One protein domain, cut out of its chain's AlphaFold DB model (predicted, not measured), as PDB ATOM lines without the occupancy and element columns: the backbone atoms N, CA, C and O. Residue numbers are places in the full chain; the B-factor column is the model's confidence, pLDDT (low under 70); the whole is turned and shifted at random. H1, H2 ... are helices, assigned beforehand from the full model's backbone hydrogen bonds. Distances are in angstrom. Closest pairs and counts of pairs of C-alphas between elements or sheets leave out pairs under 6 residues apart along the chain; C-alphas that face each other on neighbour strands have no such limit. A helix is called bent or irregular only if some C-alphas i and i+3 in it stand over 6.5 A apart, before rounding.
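AT A GLANCE: This is residues 7 to 87 of the 97 residues of an uncharacterized protein of Strongyloides stercoralis (UniProt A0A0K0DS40). The model is a string of three separate helices: a long one, H3, runs out from a knot of loops at one end, and two short ones, H1 and H2, follow each other round a corner at the other. The knot is residues 32 to 57, a long stretch with no named element that lies between H2 and H3, while residues 67 to 87 of H3 and residues 7 to 16 of H1 stick out at the two ends. The printed part has 81 residues, with three named helices in the order H1, H2, H3 and no named strand, and its class is all helix. It is extended, with a radius of gyration of the C-alphas of 20.4 A, and its flat outline spans 65 by 35 by 18 A.

IN THESE COORDINATES: H1 covers residues 7 to 19, 18.4 A from first to last C-alpha, and begins with C-alpha 7 at (176.633, 179.980, 264.008). H2 follows as residues 22 to 31, 14.2 A long. Residues 32 to 57 come next; within them, residues 43 to 45 and 47 to 49 are short helical runs. H3 is residues 58 to 87, 43.9 A long, from C-alpha 58 at (210.179, 200.049, 268.943) to C-alpha 87 at (191.884, 239.146, 276.699).

HOW THE PARTS SIT: H1 touches no helix. A tight link of 2 residues joins it to H2, yet H1 and H2 are apart, only just, with their closest C-alphas 8.2 A from each other. H2 and H3 are apart too, and so are H1 and H3. Residues 18 to 24, of which 22 to 24 belong to H2, stand free, as do residues 7 to 16 of H1 and residues 67 to 87 of H3. In H1, H2 and H3 every O i to N i+4 pair is within hydrogen-bond range, and no helix is bent or irregular.

THE WHOLE: The two C-alphas farthest apart are those of Ile 8 and Asn 86, at 65.5 A. Without the stretches that stand free, the body has 43 residues and spans 36 by 24 by 11 A, with a radius of gyration of 10.1 A. The link from H2 to H3 is long, with 26 residues. The printed part has no cut. Mean pLDDT of the printed part is 92.5; residues 86 to 87 are under 70.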
ATOM      1  N   ASN A   7     176.632 180.692 262.732       96.31
ATOM      2  CA  ASN A   7     176.633 179.980 264.008       96.31
ATOM      3  C   ASN A   7     177.718 178.903 264.083       96.31
ATOM      4  O   ASN A   7     178.261 178.689 265.155       96.31
ATOM      5  N   ILE A   8     178.072 178.265 262.961       95.11
ATOM      6  CA  ILE A   8     179.145 177.259 262.946       95.11
ATOM      7  C   ILE A   8     180.487 177.912 263.298       95.11
ATOM      8  O   ILE A   8     181.221 177.392 264.131       95.11
ATOM      9  N   TYR A   9     180.795 179.067 262.704       94.37
ATOM     10  CA  TYR A   9     182.043 179.782 262.990       94.37
ATOM     11  C   TYR A   9     182.070 180.346 264.404       94.37
ATOM     12  O   TYR A   9     183.098 180.279 265.064       94.37
ATOM     13  N   LEU A  10     180.946 180.902 264.863       96.81
ATOM     14  CA  LEU A  10     180.854 181.466 266.206       96.81
ATOM     15  C   LEU A  10     181.009 180.385 267.274       96.81
ATOM     16  O   LEU A  10     181.758 180.599 268.219       96.81
ATOM     17  N   GLN A  11     180.371 179.224 267.095       96.90
ATOM     18  CA  GLN A  11     180.533 178.106 268.021       96.90
ATOM     19  C   GLN A  11     181.983 177.627 268.048       96.90
ATOM     20  O   GLN A  11     182.560 177.520 269.119       96.90
ATOM     21  N   TRP A  12     182.608 177.457 266.879       96.03
ATOM     22  CA  TRP A  12     184.019 177.078 266.811       96.03
ATOM     23  C   TRP A  12     184.941 178.081 267.525       96.03
ATOM     24  O   TRP A  12     185.863 177.671 268.221       96.03
ATOM     25  N   ILE A  13     184.692 179.390 267.394       94.99
ATOM     26  CA  ILE A  13     185.466 180.413 268.115       94.99
ATOM     27  C   ILE A  13     185.288 180.261 269.630       94.99
ATOM     28  O   ILE A  13     186.279 180.325 270.352       94.99
ATOM     29  N   VAL A  14     184.055 180.061 270.106       95.81
ATOM     30  CA  VAL A  14     183.767 179.870 271.537       95.81
ATOM     31  C   VAL A  14     184.481 178.632 272.068       95.81
ATOM     32  O   VAL A  14     185.236 178.752 273.028       95.81
ATOM     33  N   ASP A  15     184.322 177.489 271.399       96.73
ATOM     34  CA  ASP A  15     184.923 176.218 271.814       96.73
ATOM     35  C   ASP A  15     186.455 176.341 271.911       96.73
ATOM     36  O   ASP A  15     187.059 175.982 272.918       96.73
ATOM     37  N   VAL A  16     187.097 176.952 270.906       95.53
ATOM     38  CA  VAL A  16     188.552 177.178 270.916       95.53
ATOM     39  C   VAL A  16     188.974 178.096 272.065       95.53
ATOM     40  O   VAL A  16     190.010 177.868 272.684       95.53
ATOM     41  N   TRP A  17     188.210 179.145 272.367       95.01
ATOM     42  CA  TRP A  17     188.536 180.043 273.479       95.01
ATOM     43  C   TRP A  17     188.404 179.363 274.845       95.01
ATOM     44  O   TRP A  17     189.164 179.709 275.749       95.01
ATOM     45  N   GLU A  18     187.488 178.404 274.999       96.24
ATOM     46  CA  GLU A  18     187.344 177.604 276.224       96.24
ATOM     47  C   GLU A  18     188.502 176.614 276.424       96.24
ATOM     48  O   GLU A  18     188.884 176.329 277.560       96.24
ATOM     49  N   GLU A  19     189.105 176.125 275.337       96.83
ATOM     50  CA  GLU A  19     190.263 175.223 275.384       96.83
ATOM     51  C   GLU A  19     191.588 175.941 275.702       96.83
ATOM     52  O   GLU A  19     192.526 175.333 276.230       96.83
ATOM     53  N   LEU A  20     191.701 177.235 275.390       95.99
ATOM     54  CA  LEU A  20     192.917 178.011 275.631       95.99
ATOM     55  C   LEU A  20     192.977 178.524 277.072       95.99
ATOM     56  O   LEU A  20     192.016 179.047 277.632       95.99
ATOM     57  N   SER A  21     194.167 178.474 277.675       96.71
ATOM     58  CA  SER A  21     194.357 179.099 278.986       96.71
ATOM     59  C   SER A  21     194.144 180.614 278.904       96.71
ATOM     60  O   SER A  21     194.618 181.285 277.981       96.71
ATOM     61  N   ARG A  22     193.501 181.183 279.930       94.97
ATOM     62  CA  ARG A  22     193.331 182.638 280.068       94.97
ATOM     63  C   ARG A  22     194.659 183.389 279.943       94.97
ATOM     64  O   ARG A  22     194.698 184.462 279.351       94.97
ATOM     65  N   GLU A  23     195.737 182.840 280.496       96.06
ATOM     66  CA  GLU A  23     197.061 183.460 280.434       96.06
ATOM     67  C   GLU A  23     197.584 183.559 278.996       96.06
ATOM     68  O   GLU A  23     198.100 184.606 278.602       96.06
ATOM     69  N   LEU A  24     197.405 182.507 278.193       96.10
ATOM     70  CA  LEU A  24     197.800 182.502 276.786       96.10
ATOM     71  C   LEU A  24     197.033 183.556 275.983       96.10
ATOM     72  O   LEU A  24     197.635 184.264 275.176       96.10
ATOM     73  N   ILE A  25     195.728 183.687 276.235       94.71
ATOM     74  CA  ILE A  25     194.898 184.722 275.613       94.71
ATOM     75  C   ILE A  25     195.430 186.106 276.005       94.71
ATOM     76  O   ILE A  25     195.749 186.905 275.138       94.71
ATOM     77  N   ILE A  26     195.622 186.391 277.295       94.91
ATOM     78  CA  ILE A  26     196.133 187.701 277.739       94.91
ATOM     79  C   ILE A  26     197.494 188.021 277.097       94.91
ATOM     80  O   ILE A  26     197.702 189.132 276.606       94.91
ATOM     81  N   LYS A  27     198.409 187.045 277.051       95.77
ATOM     82  CA  LYS A  27     199.733 187.215 276.439       95.77
ATOM     83  C   LYS A  27     199.659 187.510 274.944       95.77
ATOM     84  O   LYS A  27     200.452 188.318 274.470       95.77
ATOM     85  N   SER A  28     198.722 186.916 274.204       95.70
ATOM     86  CA  SER A  28     198.586 187.202 272.771       95.70
ATOM     87  C   SER A  28     198.122 188.640 272.520       95.70
ATOM     88  O   SER A  28     198.688 189.323 271.668       95.70
ATOM     89  N   PHE A  29     197.178 189.152 273.317       96.49
ATOM     90  CA  PHE A  29     196.741 190.548 273.219       96.49
ATOM     91  C   PHE A  29     197.846 191.542 273.609       96.49
ATOM     92  O   PHE A  29     198.024 192.542 272.909       96.49
ATOM     93  N   LYS A  30     198.612 191.273 274.677       96.23
ATOM     94  CA  LYS A  30     199.785 192.094 275.043       96.23
ATOM     95  C   LYS A  30     200.889 192.043 273.983       96.23
ATOM     96  O   LYS A  30     201.465 193.070 273.636       96.23
ATOM     97  N   GLY A  31     201.153 190.867 273.417       96.65
ATOM     98  CA  GLY A  31     202.146 190.690 272.357       96.65
ATOM     99  C   GLY A  31     201.810 191.447 271.068       96.65
ATOM    100  O   GLY A  31     202.714 191.850 270.335       96.65
ATOM    101  N   CYS A  32     200.522 191.679 270.809       96.45
ATOM    102  CA  CYS A  32     200.027 192.478 269.687       96.45
ATOM    103  C   CYS A  32     199.921 193.985 269.981       96.45
ATOM    104  O   CYS A  32     199.506 194.728 269.095       96.45
ATOM    105  N   GLY A  33     200.254 194.453 271.189       95.22
ATOM    106  CA  GLY A  33     200.157 195.876 271.531       95.22
ATOM    107  C   GLY A  33     198.741 196.363 271.873       95.22
ATOM    108  O   GLY A  33     198.506 197.567 271.884       95.22
ATOM    109  N   LEU A  34     197.772 195.464 272.099       95.55
ATOM    110  CA  LEU A  34     196.349 195.830 272.221       95.55
ATOM    111  C   LEU A  34     195.892 196.112 273.655       95.55
ATOM    112  O   LEU A  34     194.931 196.847 273.861       95.55
ATOM    113  N   THR A  35     196.531 195.486 274.644       95.82
ATOM    114  CA  THR A  35     196.119 195.558 276.065       95.82
ATOM    115  C   THR A  35     197.268 195.992 276.972       95.82
ATOM    116  O   THR A  35     197.281 195.702 278.166       95.82
ATOM    117  N   ASN A  36     198.259 196.652 276.381       95.48
ATOM    118  CA  ASN A  36     199.465 197.106 277.055       95.48
ATOM    119  C   ASN A  36     199.165 198.376 277.856       95.48
ATOM    120  O   ASN A  36     198.317 199.187 277.472       95.48
ATOM    121  N   ALA A  37     199.871 198.549 278.970       94.69
ATOM    122  CA  ALA A  37     199.765 199.741 279.792       94.69
ATOM    123  C   ALA A  37     200.154 201.025 279.027       94.69
ATOM    124  O   ALA A  37     201.120 201.071 278.261       94.69
ATOM    125  N   LEU A  38     199.402 202.105 279.266       90.02
ATOM    126  CA  LEU A  38     199.610 203.405 278.613       90.02
ATOM    127  C   LEU A  38     200.865 204.147 279.097       90.02
ATOM    128  O   LEU A  38     201.282 205.113 278.461       90.02
ATOM    129  N   ASP A  39     201.481 203.696 280.185       90.83
ATOM    130  CA  ASP A  39     202.755 204.213 280.687       90.83
ATOM    131  C   ASP A  39     203.976 203.576 279.998       90.83
ATOM    132  O   ASP A  39     205.091 204.057 280.162       90.83
ATOM    133  N   GLY A  40     203.765 202.525 279.198       93.32
ATOM    134  CA  GLY A  40     204.817 201.809 278.476       93.32
ATOM    135  C   GLY A  40     205.486 200.678 279.255       93.32
ATOM    136  O   GLY A  40     206.352 200.000 278.707       93.32
ATOM    137  N   SER A  41     205.061 200.405 280.493       94.97
ATOM    138  CA  SER A  41     205.626 199.323 281.319       94.97
ATOM    139  C   SER A  41     205.515 197.930 280.674       94.97
ATOM    140  O   SER A  41     206.353 197.064 280.915       94.97
ATOM    141  N   ASP A  42     204.522 197.736 279.803       95.48
ATOM    142  CA  ASP A  42     204.269 196.496 279.062       95.48
ATOM    143  C   ASP A  42     204.832 196.505 277.621       95.48
ATOM    144  O   ASP A  42     204.586 195.558 276.869       95.48
ATOM    145  N   ASP A  43     205.545 197.547 277.175       95.55
ATOM    146  CA  ASP A  43     205.974 197.662 275.767       95.55
ATOM    147  C   ASP A  43     206.929 196.534 275.347       95.55
ATOM    148  O   ASP A  43     206.885 196.065 274.209       95.55
ATOM    149  N   GLY A  44     207.759 196.046 276.276       94.78
ATOM    150  CA  GLY A  44     208.695 194.945 276.029       94.78
ATOM    151  C   GLY A  44     208.024 193.609 275.682       94.78
ATOM    152  O   GLY A  44     208.667 192.722 275.116       94.78
ATOM    153  N   GLU A  45     206.728 193.458 275.972       95.43
ATOM    154  CA  GLU A  45     205.962 192.263 275.610       95.43
ATOM    155  C   GLU A  45     205.597 192.228 274.117       95.43
ATOM    156  O   GLU A  45     205.351 191.148 273.569       95.43
ATOM    157  N   ILE A  46     205.609 193.381 273.434       97.39
ATOM    158  CA  ILE A  46     205.185 193.512 272.037       97.39
ATOM    159  C   ILE A  46     206.138 192.743 271.115       97.39
ATOM    160  O   ILE A  46     207.351 192.962 271.080       97.39
ATOM    161  N   HIS A  47     205.583 191.833 270.312       97.08
ATOM    162  CA  HIS A  47     206.367 190.875 269.532       97.08
ATOM    163  C   HIS A  47     207.308 191.528 268.521       97.08
ATOM    164  O   HIS A  47     208.435 191.061 268.359       97.08
ATOM    165  N   CYS A  48     206.880 192.601 267.852       96.88
ATOM    166  CA  CYS A  48     207.727 193.270 266.869       96.88
ATOM    167  C   CYS A  48     208.892 194.043 267.502       96.88
ATOM    168  O   CYS A  48     209.830 194.353 266.774       96.88
ATOM    169  N   PHE A  49     208.874 194.295 268.816       96.58
ATOM    170  CA  PHE A  49     209.930 195.022 269.532       96.58
ATOM    171  C   PHE A  49     211.006 194.116 270.124       96.58
ATOM    172  O   PHE A  49     212.041 194.593 270.581       96.58
ATOM    173  N   LYS A  50     210.791 192.796 270.099       94.02
ATOM    174  CA  LYS A  50     211.791 191.829 270.560       94.02
ATOM    175  C   LYS A  50     213.068 191.928 269.707       94.02
ATOM    176  O   LYS A  50     212.990 192.359 268.557       94.02
ATOM    177  N   PRO A  51     214.239 191.479 270.204       93.05
ATOM    178  CA  PRO A  51     215.512 191.613 269.482       93.05
ATOM    179  C   PRO A  51     215.529 191.008 268.068       93.05
ATOM    180  O   PRO A  51     216.294 191.446 267.216       93.05
ATOM    181  N   ASN A  52     214.688 190.004 267.818       92.53
ATOM    182  CA  ASN A  52     214.496 189.348 266.523       92.53
ATOM    183  C   ASN A  52     213.192 189.758 265.808       92.53
ATOM    184  O   ASN A  52     212.805 189.123 264.828       92.53
ATOM    185  N   GLY A  53     212.485 190.760 266.328       93.84
ATOM    186  CA  GLY A  53     211.267 191.307 265.748       93.84
ATOM    187  C   GLY A  53     211.555 192.282 264.609       93.84
ATOM    188  O   GLY A  53     212.696 192.661 264.351       93.84
ATOM    189  N   SER A  54     210.502 192.707 263.914       96.60
ATOM    190  CA  SER A  54     210.617 193.605 262.758       96.60
ATOM    191  C   SER A  54     211.015 195.043 263.119       96.60
ATOM    192  O   SER A  54     211.441 195.789 262.242       96.60
ATOM    193  N   ILE A  55     210.840 195.454 264.380       95.60
ATOM    194  CA  ILE A  55     211.097 196.813 264.879       95.60
ATOM    195  C   ILE A  55     211.794 196.724 266.251       95.60
ATOM    196  O   ILE A  55     211.228 197.142 267.259       95.60
ATOM    197  N   PRO A  56     213.026 196.197 266.336       94.19
ATOM    198  CA  PRO A  56     213.682 195.894 267.616       94.19
ATOM    199  C   PRO A  56     213.951 197.129 268.501       94.19
ATOM    200  O   PRO A  56     214.190 196.991 269.694       94.19
ATOM    201  N   PHE A  57     213.886 198.342 267.942       95.83
ATOM    202  CA  PHE A  57     213.992 199.611 268.680       95.83
ATOM    203  C   PHE A  57     212.629 200.244 269.002       95.83
ATOM    204  O   PHE A  57     212.558 201.414 269.372       95.83
ATOM    205  N   GLY A  58     211.531 199.503 268.842       96.06
ATOM    206  CA  GLY A  58     210.179 200.049 268.943       96.06
ATOM    207  C   GLY A  58     209.817 200.601 270.322       96.06
ATOM    208  O   GLY A  58     209.151 201.630 270.380       96.06
ATOM    209  N   CYS A  59     210.327 200.014 271.414       95.03
ATOM    210  CA  CYS A  59     210.132 200.566 272.762       95.03
ATOM    211  C   CYS A  59     210.671 202.002 272.870       95.03
ATOM    212  O   CYS A  59     209.969 202.884 273.352       95.03
ATOM    213  N   LEU A  60     211.874 202.259 272.341       95.99
ATOM    214  CA  LEU A  60     212.470 203.602 272.338       95.99
ATOM    215  C   LEU A  60     211.644 204.580 271.493       95.99
ATOM    216  O   LEU A  60     211.462 205.734 271.871       95.99
ATOM    217  N   LEU A  61     211.115 204.121 270.353       95.67
ATOM    218  CA  LEU A  61     210.260 204.949 269.499       95.67
ATOM    219  C   LEU A  61     208.946 205.325 270.195       95.67
ATOM    220  O   LEU A  61     208.503 206.467 270.070       95.67
ATOM    221  N   LEU A  62     208.330 204.396 270.935       94.29
ATOM    222  CA  LEU A  62     207.117 204.682 271.704       94.29
ATOM    223  C   LEU A  62     207.385 205.608 272.884       94.29
ATOM    224  O   LEU A  62     206.599 206.523 273.119       94.29
ATOM    225  N   GLU A  63     208.484 205.408 273.608       94.88
ATOM    226  CA  GLU A  63     208.897 206.309 274.684       94.88
ATOM    227  C   GLU A  63     209.084 207.738 274.158       94.88
ATOM    228  O   GLU A  63     208.481 208.679 274.680       94.88
ATOM    229  N   GLN A  64     209.805 207.897 273.043       95.27
ATOM    230  CA  GLN A  64     209.977 209.196 272.394       95.27
ATOM    231  C   GLN A  64     208.638 209.802 271.955       95.27
ATOM    232  O   GLN A  64     208.406 210.995 272.145       95.27
ATOM    233  N   ALA A  65     207.737 208.997 271.385       93.74
ATOM    234  CA  ALA A  65     206.416 209.460 270.973       93.74
ATOM    235  C   ALA A  65     205.573 209.943 272.165       93.74
ATOM    236  O   ALA A  65     204.890 210.962 272.051       93.74
ATOM    237  N   ARG A  66     205.647 209.261 273.317       93.55
ATOM    238  CA  ARG A  66     204.973 209.691 274.553       93.55
ATOM    239  C   ARG A  66     205.525 211.023 275.047       93.55
ATOM    240  O   ARG A  66     204.738 211.926 275.309       93.55
ATOM    241  N   ILE A  67     206.850 211.167 275.111       93.93
ATOM    242  CA  ILE A  67     207.512 212.414 275.529       93.93
ATOM    243  C   ILE A  67     207.108 213.571 274.611       93.93
ATOM    244  O   ILE A  67     206.666 214.611 275.090       93.93
ATOM    245  N   ASN A  68     207.173 213.372 273.294       93.86
ATOM    246  CA  ASN A  68     206.768 214.390 272.324       93.86
ATOM    247  C   ASN A  68     205.288 214.768 272.485       93.86
ATOM    248  O   ASN A  68     204.935 215.940 272.418       93.86
ATOM    249  N   GLY A  69     204.417 213.787 272.738       90.80
ATOM    250  CA  GLY A  69     203.000 214.035 272.995       90.80
ATOM    251  C   GLY A  69     202.743 214.841 274.271       90.80
ATOM    252  O   GLY A  69     201.827 215.661 274.294       90.80
ATOM    253  N   VAL A  70     203.545 214.631 275.320       91.11
ATOM    254  CA  VAL A  70     203.488 215.428 276.556       91.11
ATOM    255  C   VAL A  70     203.978 216.852 276.301       91.11
ATOM    256  O   VAL A  70     203.270 217.792 276.653       91.11
ATOM    257  N   ASN A  71     205.122 217.018 275.633       89.69
ATOM    258  CA  ASN A  71     205.677 218.335 275.314       89.69
ATOM    259  C   ASN A  71     204.699 219.169 274.474       89.69
ATOM    260  O   ASN A  71     204.385 220.294 274.844       89.69
ATOM    261  N   ASN A  72     204.113 218.578 273.428       87.80
ATOM    262  CA  ASN A  72     203.130 219.263 272.583       87.80
ATOM    263  C   ASN A  72     201.873 219.699 273.355       87.80
ATOM    264  O   ASN A  72     201.250 220.698 273.005       87.80
ATOM    265  N   LYS A  73     201.451 218.929 274.369       91.39
ATOM    266  CA  LYS A  73     200.333 219.327 275.239       91.39
ATOM    267  C   LYS A  73     200.722 220.474 276.161       91.39
ATOM    268  O   LYS A  73     199.895 221.342 276.401       91.39
ATOM    269  N   PHE A  74     201.950 220.468 276.672       89.56
ATOM    270  CA  PHE A  74     202.450 221.532 277.533       89.56
ATOM    271  C   PHE A  74     202.541 222.863 276.776       89.56
ATOM    272  O   PHE A  74     202.029 223.864 277.260       89.56
ATOM    273  N   GLU A  75     203.078 222.850 275.553       86.55
ATOM    274  CA  GLU A  75     203.117 224.027 274.671       86.55
ATOM    275  C   GLU A  75     201.710 224.578 274.384       86.55
ATOM    276  O   GLU A  75     201.496 225.784 274.436       86.55
ATOM    277  N   GLN A  76     200.721 223.707 274.143       85.99
ATOM    278  CA  GLN A  76     199.331 224.140 273.942       85.99
ATOM    279  C   GLN A  76     198.723 224.797 275.184       85.99
ATOM    280  O   GLN A  76     197.981 225.761 275.042       85.99
ATOM    281  N   ILE A  77     199.017 224.285 276.383       89.74
ATOM    282  CA  ILE A  77     198.531 224.889 277.631       89.74
ATOM    283  C   ILE A  77     199.129 226.285 277.808       89.74
ATOM    284  O   ILE A  77     198.384 227.213 278.091       89.74
ATOM    285  N   GLN A  78     200.432 226.448 277.562       85.18
ATOM    286  CA  GLN A  78     201.089 227.755 277.662       85.18
ATOM    287  C   GLN A  78     200.477 228.787 276.710       85.18
ATOM    288  O   GLN A  78     200.200 229.904 277.128       85.18
ATOM    289  N   ILE A  79     200.207 228.405 275.457       85.39
ATOM    290  CA  ILE A  79     199.572 229.307 274.483       85.39
ATOM    291  C   ILE A  79     198.176 229.734 274.956       85.39
ATOM    292  O   ILE A  79     197.834 230.907 274.860       85.39
ATOM    293  N   LEU A  80     197.374 228.804 275.488       83.23
ATOM    294  CA  LEU A  80     196.028 229.117 275.979       83.23
ATOM    295  C   LEU A  80     196.054 230.049 277.197       83.23
ATOM    296  O   LEU A  80     195.231 230.953 277.280       83.23
ATOM    297  N   GLU A  81     196.992 229.836 278.123       86.14
ATOM    298  CA  GLU A  81     197.170 230.704 279.293       86.14
ATOM    299  C   GLU A  81     197.587 232.125 278.876       86.14
ATOM    300  O   GLU A  81     197.040 233.099 279.388       86.14
ATOM    301  N   GLU A  82     198.491 232.255 277.899       81.75
ATOM    302  CA  GLU A  82     198.889 233.554 277.343       81.75
ATOM    303  C   GLU A  82     197.728 234.253 276.611       81.75
ATOM    304  O   GLU A  82     197.565 235.467 276.723       81.75
ATOM    305  N   GLU A  83     196.901 233.522 275.858       81.10
ATOM    306  CA  GLU A  83     195.723 234.088 275.185       81.10
ATOM    307  C   GLU A  83     194.664 234.579 276.185       81.10
ATOM    308  O   GLU A  83     194.104 235.658 275.992       81.10
ATOM    309  N   GLU A  84     194.423 233.832 277.267       76.67
ATOM    310  CA  GLU A  84     193.462 234.206 278.315       76.67
ATOM    311  C   GLU A  84     193.934 235.435 279.113       76.67
ATOM    312  O   GLU A  84     193.123 236.288 279.466       76.67
ATOM    313  N   GLU A  85     195.244 235.587 279.342       72.23
ATOM    314  CA  GLU A  85     195.809 236.763 280.019       72.23
ATOM    315  C   GLU A  85     195.738 238.034 279.147       72.23
ATOM    316  O   GLU A  85     195.520 239.131 279.663       72.23
ATOM    317  N   ASN A  86     195.842 237.896 277.820       63.00
ATOM    318  CA  ASN A  86     195.773 239.020 276.878       63.00
ATOM    319  C   ASN A  86     194.340 239.511 276.575       63.00
ATOM    320  O   ASN A  86     194.186 240.602 276.024       63.00
ATOM    321  N   ASP A  87     193.292 238.755 276.926       65.17
ATOM    322  CA  ASP A  87     191.884 239.146 276.699       65.17
ATOM    323  C   ASP A  87     191.387 240.212 277.704       65.17
ATOM    324  O   ASP A  87     190.374 240.872 277.481       65.17
TER     325      ASP A  87